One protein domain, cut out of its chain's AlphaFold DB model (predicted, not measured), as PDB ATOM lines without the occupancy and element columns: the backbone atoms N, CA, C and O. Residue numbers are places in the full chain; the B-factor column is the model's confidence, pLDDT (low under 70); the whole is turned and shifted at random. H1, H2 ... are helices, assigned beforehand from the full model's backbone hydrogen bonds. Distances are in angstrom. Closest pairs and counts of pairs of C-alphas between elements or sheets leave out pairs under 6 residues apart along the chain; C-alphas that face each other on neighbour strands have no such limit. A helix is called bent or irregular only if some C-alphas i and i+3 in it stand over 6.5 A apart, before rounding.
ATOM      1  N   ARG A   2      -7.022 -56.000   6.835       90.69
ATOM      2  CA  ARG A   2      -7.909 -56.447   5.732       90.69
ATOM      3  C   ARG A   2      -8.205 -55.381   4.666       90.69
ATOM      4  O   ARG A   2      -8.002 -55.637   3.490       90.69
ATOM      5  N   ASN A   3      -8.573 -54.172   5.090       92.75
ATOM      6  CA  ASN A   3      -8.988 -53.093   4.181       92.75
ATOM      7  C   ASN A   3      -7.854 -52.142   3.769       92.75
ATOM      8  O   ASN A   3      -8.127 -51.110   3.169       92.75
ATOM      9  N   SER A   4      -6.598 -52.420   4.145       91.25
ATOM     10  CA  SER A   4      -5.467 -51.501   3.901       91.25
ATOM     11  C   SER A   4      -5.750 -50.050   4.331       91.25
ATOM     12  O   SER A   4      -5.421 -49.112   3.619       91.25
ATOM     13  N   THR A   5      -6.397 -49.861   5.483       94.12
ATOM     14  CA  THR A   5      -6.845 -48.550   5.981       94.12
ATOM     15  C   THR A   5      -5.662 -47.658   6.376       94.12
ATOM     16  O   THR A   5      -5.257 -47.640   7.537       94.12
ATOM     17  N   VAL A   6      -5.096 -46.947   5.397       94.38
ATOM     18  CA  VAL A   6      -3.827 -46.205   5.506       94.38
ATOM     19  C   VAL A   6      -3.825 -45.217   6.675       94.38
ATOM     20  O   VAL A   6      -2.888 -45.224   7.469       94.38
ATOM     21  N   TRP A   7      -4.910 -44.458   6.866       96.31
ATOM     22  CA  TRP A   7      -4.981 -43.415   7.899       96.31
ATOM     23  C   TRP A   7      -4.779 -43.928   9.335       96.31
ATOM     24  O   TRP A   7      -4.290 -43.195  10.189       96.31
ATOM     25  N   VAL A   8      -5.087 -45.198   9.618       97.44
ATOM     26  CA  VAL A   8      -4.807 -45.794  10.937       97.44
ATOM     27  C   VAL A   8      -3.298 -45.952  11.146       97.44
ATOM     28  O   VAL A   8      -2.781 -45.652  12.219       97.44
ATOM     29  N   TYR A   9      -2.572 -46.386  10.114       97.00
ATOM     30  CA  TYR A   9      -1.118 -46.560  10.173       97.00
ATOM     31  C   TYR A   9      -0.374 -45.223  10.146       97.00
ATOM     32  O   TYR A   9       0.686 -45.124  10.753       97.00
ATOM     33  N   GLN A  10      -0.963 -44.183   9.552       96.94
ATOM     34  CA  GLN A  10      -0.475 -42.804   9.661       96.94
ATOM     35  C   GLN A  10      -0.427 -42.327  11.115       96.94
ATOM     36  O   GLN A  10       0.565 -41.734  11.538       96.94
ATOM     37  N   LEU A  11      -1.455 -42.639  11.913       97.69
ATOM     38  CA  LEU A  11      -1.459 -42.320  13.344       97.69
ATOM     39  C   LEU A  11      -0.350 -43.069  14.092       97.69
ATOM     40  O   LEU A  11       0.345 -42.467  14.908       97.69
ATOM     41  N   PHE A  12      -0.129 -44.350  13.781       97.75
ATOM     42  CA  PHE A  12       0.979 -45.109  14.369       97.75
ATOM     43  C   PHE A  12       2.343 -44.549  13.967       97.75
ATOM     44  O   PHE A  12       3.208 -44.400  14.823       97.75
ATOM     45  N   ALA A  13       2.540 -44.215  12.693       97.00
ATOM     46  CA  ALA A  13       3.789 -43.641  12.205       97.00
ATOM     47  C   ALA A  13       4.091 -42.296  12.877       97.00
ATOM     48  O   ALA A  13       5.225 -42.067  13.298       97.00
ATOM     49  N   LYS A  14       3.068 -41.449  13.048       96.25
ATOM     50  CA  LYS A  14       3.177 -40.180  13.774       96.25
ATOM     51  C   LYS A  14       3.604 -40.386  15.230       96.25
ATOM     52  O   LYS A  14       4.493 -39.682  15.695       96.25
ATOM     53  N   GLU A  15       2.995 -41.343  15.927       98.00
ATOM     54  CA  GLU A  15       3.300 -41.641  17.336       98.00
ATOM     55  C   GLU A  15       4.682 -42.293  17.515       98.00
ATOM     56  O   GLU A  15       5.396 -42.023  18.479       98.00
ATOM     57  N   ILE A  16       5.085 -43.162  16.583       97.94
ATOM     58  CA  ILE A  16       6.398 -43.818  16.601       97.94
ATOM     59  C   ILE A  16       7.508 -42.798  16.313       97.94
ATOM     60  O   ILE A  16       8.534 -42.817  16.994       97.94
ATOM     61  N   GLY A  17       7.299 -41.916  15.333       96.31
ATOM     62  CA  GLY A  17       8.283 -40.939  14.871       96.31
ATOM     63  C   GLY A  17       9.426 -41.559  14.055       96.31
ATOM     64  O   GLY A  17       9.740 -42.747  14.167       96.31
ATOM     65  N   GLU A  18      10.087 -40.741  13.231       95.56
ATOM     66  CA  GLU A  18      11.080 -41.218  12.252       95.56
ATOM     67  C   GLU A  18      12.271 -41.934  12.905       95.56
ATOM     68  O   GLU A  18      12.623 -43.039  12.498       95.56
ATOM     69  N   ASN A  19      12.861 -41.359  13.958       97.00
ATOM     70  CA  ASN A  19      14.047 -41.932  14.608       97.00
ATOM     71  C   ASN A  19      13.800 -43.362  15.113       97.00
ATOM     72  O   ASN A  19      14.637 -44.254  14.956       97.00
ATOM     73  N   LYS A  20      12.625 -43.601  15.704       98.12
ATOM     74  CA  LYS A  20      12.251 -44.919  16.219       98.12
ATOM     75  C   LYS A  20      11.858 -45.868  15.089       98.12
ATOM     76  O   LYS A  20      12.194 -47.047  15.160       98.12
ATOM     77  N   ALA A  21      11.203 -45.363  14.040       98.19
ATOM     78  CA  ALA A  21      10.921 -46.135  12.833       98.19
ATOM     79  C   ALA A  21      12.218 -46.634  12.175       98.19
ATOM     80  O   ALA A  21      12.333 -47.831  11.915       98.19
ATOM     81  N   ARG A  22      13.223 -45.761  12.006       98.38
ATOM     82  CA  ARG A  22      14.552 -46.107  11.474       98.38
ATOM     83  C   ARG A  22      15.214 -47.197  12.312       98.38
ATOM     84  O   ARG A  22      15.551 -48.251  11.784       98.38
ATOM     85  N   SER A  23      15.263 -47.003  13.631       98.50
ATOM     86  CA  SER A  23      15.812 -48.004  14.553       98.50
ATOM     87  C   SER A  23      15.100 -49.359  14.446       98.50
ATOM     88  O   SER A  23      15.753 -50.402  14.461       98.50
ATOM     89  N   TYR A  24      13.770 -49.384  14.302       98.56
ATOM     90  CA  TYR A  24      13.036 -50.637  14.106       98.56
ATOM     91  C   TYR A  24      13.333 -51.304  12.762       98.56
ATOM     92  O   TYR A  24      13.501 -52.525  12.729       98.56
ATOM     93  N   LEU A  25      13.404 -50.535  11.675       98.62
ATOM     94  CA  LEU A  25      13.711 -51.047  10.340       98.62
ATOM     95  C   LEU A  25      15.122 -51.648  10.276       98.62
ATOM     96  O   LEU A  25      15.287 -52.764   9.780       98.62
ATOM     97  N   GLU A  26      16.109 -50.970  10.861       98.38
ATOM     98  CA  GLU A  26      17.489 -51.457  10.988       98.38
ATOM     99  C   GLU A  26      17.555 -52.730  11.839       98.38
ATOM    100  O   GLU A  26      18.135 -53.733  11.426       98.38
ATOM    101  N   LYS A  27      16.881 -52.744  12.998       97.94
ATOM    102  CA  LYS A  27      16.824 -53.916  13.891       97.94
ATOM    103  C   LYS A  27      16.216 -55.144  13.207       97.94
ATOM    104  O   LYS A  27      16.548 -56.279  13.550       97.94
ATOM    105  N   LEU A  28      15.298 -54.928  12.270       97.69
ATOM    106  CA  LEU A  28      14.682 -55.981  11.468       97.69
ATOM    107  C   LEU A  28      15.530 -56.401  10.265       97.69
ATOM    108  O   LEU A  28      15.312 -57.501   9.749       97.69
ATOM    109  N   ASN A  29      16.480 -55.564   9.842       97.25
ATOM    110  CA  ASN A  29      17.108 -55.622   8.524       97.25
ATOM    111  C   ASN A  29      16.043 -55.641   7.409       97.25
ATOM    112  O   ASN A  29      15.988 -56.567   6.596       97.25
ATOM    113  N   TYR A  30      15.116 -54.675   7.457       98.44
ATOM    114  CA  TYR A  30      13.974 -54.589   6.546       98.44
ATOM    115  C   TYR A  30      14.319 -53.772   5.294       98.44
ATOM    116  O   TYR A  30      14.228 -52.543   5.308       98.44
ATOM    117  N   GLY A  31      14.689 -54.460   4.210       98.19
ATOM    118  CA  GLY A  31      15.047 -53.819   2.942       98.19
ATOM    119  C   GLY A  31      16.209 -52.837   3.108       98.19
ATOM    120  O   GLY A  31      17.164 -53.116   3.830       98.19
ATOM    121  N   ASN A  32      16.097 -51.653   2.504       98.44
ATOM    122  CA  ASN A  32      17.075 -50.573   2.681       98.44
ATOM    123  C   ASN A  32      16.956 -49.807   4.017       98.44
ATOM    124  O   ASN A  32      17.754 -48.908   4.266       98.44
ATOM    125  N   ALA A  33      15.969 -50.146   4.855       98.25
ATOM    126  CA  ALA A  33      15.711 -49.554   6.167       98.25
ATOM    127  C   ALA A  33      15.631 -48.012   6.202       98.25
ATOM    128  O   ALA A  33      15.932 -47.400   7.230       98.25
ATOM    129  N   ASP A  34      15.195 -47.380   5.108       98.06
ATOM    130  CA  ASP A  34      15.146 -45.923   4.996       98.06
ATOM    131  C   ASP A  34      13.712 -45.373   5.117       98.06
ATOM    132  O   ASP A  34      12.957 -45.409   4.147       98.06
ATOM    133  N   PRO A  35      13.305 -44.836   6.285       97.50
ATOM    134  CA  PRO A  35      12.000 -44.199   6.455       97.50
ATOM    135  C   PRO A  35      11.979 -42.731   6.002       97.50
ATOM    136  O   PRO A  35      11.035 -42.016   6.336       97.50
ATOM    137  N   SER A  36      13.005 -42.239   5.299       95.56
ATOM    138  CA  SER A  36      12.992 -40.856   4.825       95.56
ATOM    139  C   SER A  36      11.898 -40.638   3.772       95.56
ATOM    140  O   SER A  36      11.678 -41.446   2.866       95.56
ATOM    141  N   THR A  37      11.186 -39.520   3.904       94.19
ATOM    142  CA  THR A  37      10.148 -39.095   2.963       94.19
ATOM    143  C   THR A  37      10.101 -37.573   2.874       94.19
ATOM    144  O   THR A  37      10.301 -36.877   3.868       94.19
ATOM    145  N   LYS A  38       9.853 -37.041   1.670       89.62
ATOM    146  CA  LYS A  38       9.636 -35.597   1.456       89.62
ATOM    147  C   LYS A  38       8.198 -35.183   1.775       89.62
ATOM    148  O   LYS A  38       7.961 -34.048   2.176       89.62
ATOM    149  N   SER A  39       7.250 -36.090   1.556       85.56
ATOM    150  CA  SER A  39       5.813 -35.893   1.744       85.56
ATOM    151  C   SER A  39       5.101 -37.242   1.693       85.56
ATOM    152  O   SER A  39       5.521 -38.111   0.936       85.56
ATOM    153  N   GLY A  40       3.992 -37.385   2.419       87.88
ATOM    154  CA  GLY A  40       3.219 -38.628   2.431       87.88
ATOM    155  C   GLY A  40       3.814 -39.686   3.356       87.88
ATOM    156  O   GLY A  40       4.554 -39.373   4.294       87.88
ATOM    157  N   ASP A  41       3.467 -40.939   3.099       93.62
ATOM    158  CA  ASP A  41       3.810 -42.051   3.980       93.62
ATOM    159  C   ASP A  41       5.122 -42.691   3.542       93.62
ATOM    160  O   ASP A  41       5.251 -43.120   2.399       93.62
ATOM    161  N   TYR A  42       6.106 -42.820   4.437       95.88
ATOM    162  CA  TYR A  42       7.438 -43.305   4.044       95.88
ATOM    163  C   TYR A  42       7.450 -44.726   3.456       95.88
ATOM    164  O   TYR A  42       8.401 -45.096   2.777       95.88
ATOM    165  N   TRP A  43       6.409 -45.523   3.718       95.94
ATOM    166  CA  TRP A  43       6.235 -46.881   3.191       95.94
ATOM    167  C   TRP A  43       5.405 -46.949   1.896       95.94
ATOM    168  O   TRP A  43       5.169 -48.052   1.404       95.94
ATOM    169  N   ILE A  44       4.923 -45.811   1.380       93.12
ATOM    170  CA  ILE A  44       4.179 -45.698   0.110       93.12
ATOM    171  C   ILE A  44       4.894 -44.729  -0.835       93.12
ATOM    172  O   ILE A  44       5.223 -45.097  -1.955       93.12
ATOM    173  N   ASP A  45       5.158 -43.510  -0.362       90.81
ATOM    174  CA  ASP A  45       5.670 -42.384  -1.152       90.81
ATOM    175  C   ASP A  45       7.155 -42.080  -0.870       90.81
ATOM    176  O   ASP A  45       7.743 -41.178  -1.471       90.81
ATOM    177  N   GLY A  46       7.747 -42.777   0.106       92.44
ATOM    178  CA  GLY A  46       9.103 -42.535   0.595       92.44
ATOM    179  C   GLY A  46      10.182 -43.391  -0.065       92.44
ATOM    180  O   GLY A  46       9.969 -44.058  -1.073       92.44
ATOM    181  N   ASN A  47      11.363 -43.378   0.551       95.38
ATOM    182  CA  ASN A  47      12.531 -44.107   0.059       95.38
ATOM    183  C   ASN A  47      12.570 -45.579   0.492       95.38
ATOM    184  O   ASN A  47      13.464 -46.305   0.051       95.38
ATOM    185  N   LEU A  48      11.651 -46.035   1.350       97.94
ATOM    186  CA  LEU A  48      11.667 -47.405   1.856       97.94
ATOM    187  C   LEU A  48      11.433 -48.398   0.713       97.94
ATOM    188  O   LEU A  48      10.373 -48.408   0.090       97.94
ATOM    189  N   ALA A  49      12.397 -49.285   0.486       97.94
ATOM    190  CA  ALA A  49      12.340 -50.288  -0.567       97.94
ATOM    191  C   ALA A  49      12.750 -51.662  -0.036       97.94
ATOM    192  O   ALA A  49      13.667 -51.784   0.779       97.94
ATOM    193  N   ILE A  50      12.070 -52.706  -0.514       98.62
ATOM    194  CA  ILE A  50      12.327 -54.098  -0.142       98.62
ATOM    195  C   ILE A  50      12.054 -55.027  -1.330       98.62
ATOM    196  O   ILE A  50      11.056 -54.885  -2.039       98.62
TER     197      ILE A  50
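What this domain is: This is residues 2 to 50 of the 150 residues of the protein "OXA-20" of Acinetobacter baumannii (UniProt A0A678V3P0). Two helices of equal length, H1 and H2, make an L, joined at its corner by a single residue, Gly 17. A long stretch without a named element, residues 29 to 50, follows the far end of H2 and folds back in loops across the open side of the L. The printed part has 49 residues, with two named helices in the order H1, H2 and no named strand; its class is all helix, though under half of the residues, 22 of the 49, are in named elements. The whole is compact, with a radius of gyration of the C-alphas of 10.6 A, and rounded, with spans of 26 by 24 by 20 A.

Where its parts are: H1 is residues 6 to 16, 15.3 A from first to last C-alpha, and begins with C-alpha 6 at (-3.827, -46.205, 5.506). H2 is residues 18 to 28, 15.2 A long in the same measure, and ends with C-alpha 28 at (14.682, -55.981, 11.468). Residues 29 to 50 come after it, with C-alpha 40 at (3.219, -38.628, 2.431).

How they stand to each other: The lines of H1 and H2 stand at 84 degrees, about perpendicular. The two helices are close but not clearly touching, with 1 pair of C-alphas within 8 A. This closest pair is Ala 13 and Ala 21, whose C-alphas are 7.6 A apart. The link from H1 to H2 is tight. In H1 and H2 every O i to N i+4 pair is within hydrogen-bond range, and neither helix is bent.

The domain as a whole: The two C-alphas farthest apart are those of Arg 2 and Asn 19, at 27.8 A. The first and last printed C-alphas, of Arg 2 and Ile 50, are 21.2 A apart. The C-alphas of residues 29 to 50 lie 5 to 13 A from the mean of all C-alphas. The printed part has no cut. Its mean pLDDT is 95.9, and no printed residue is under 70.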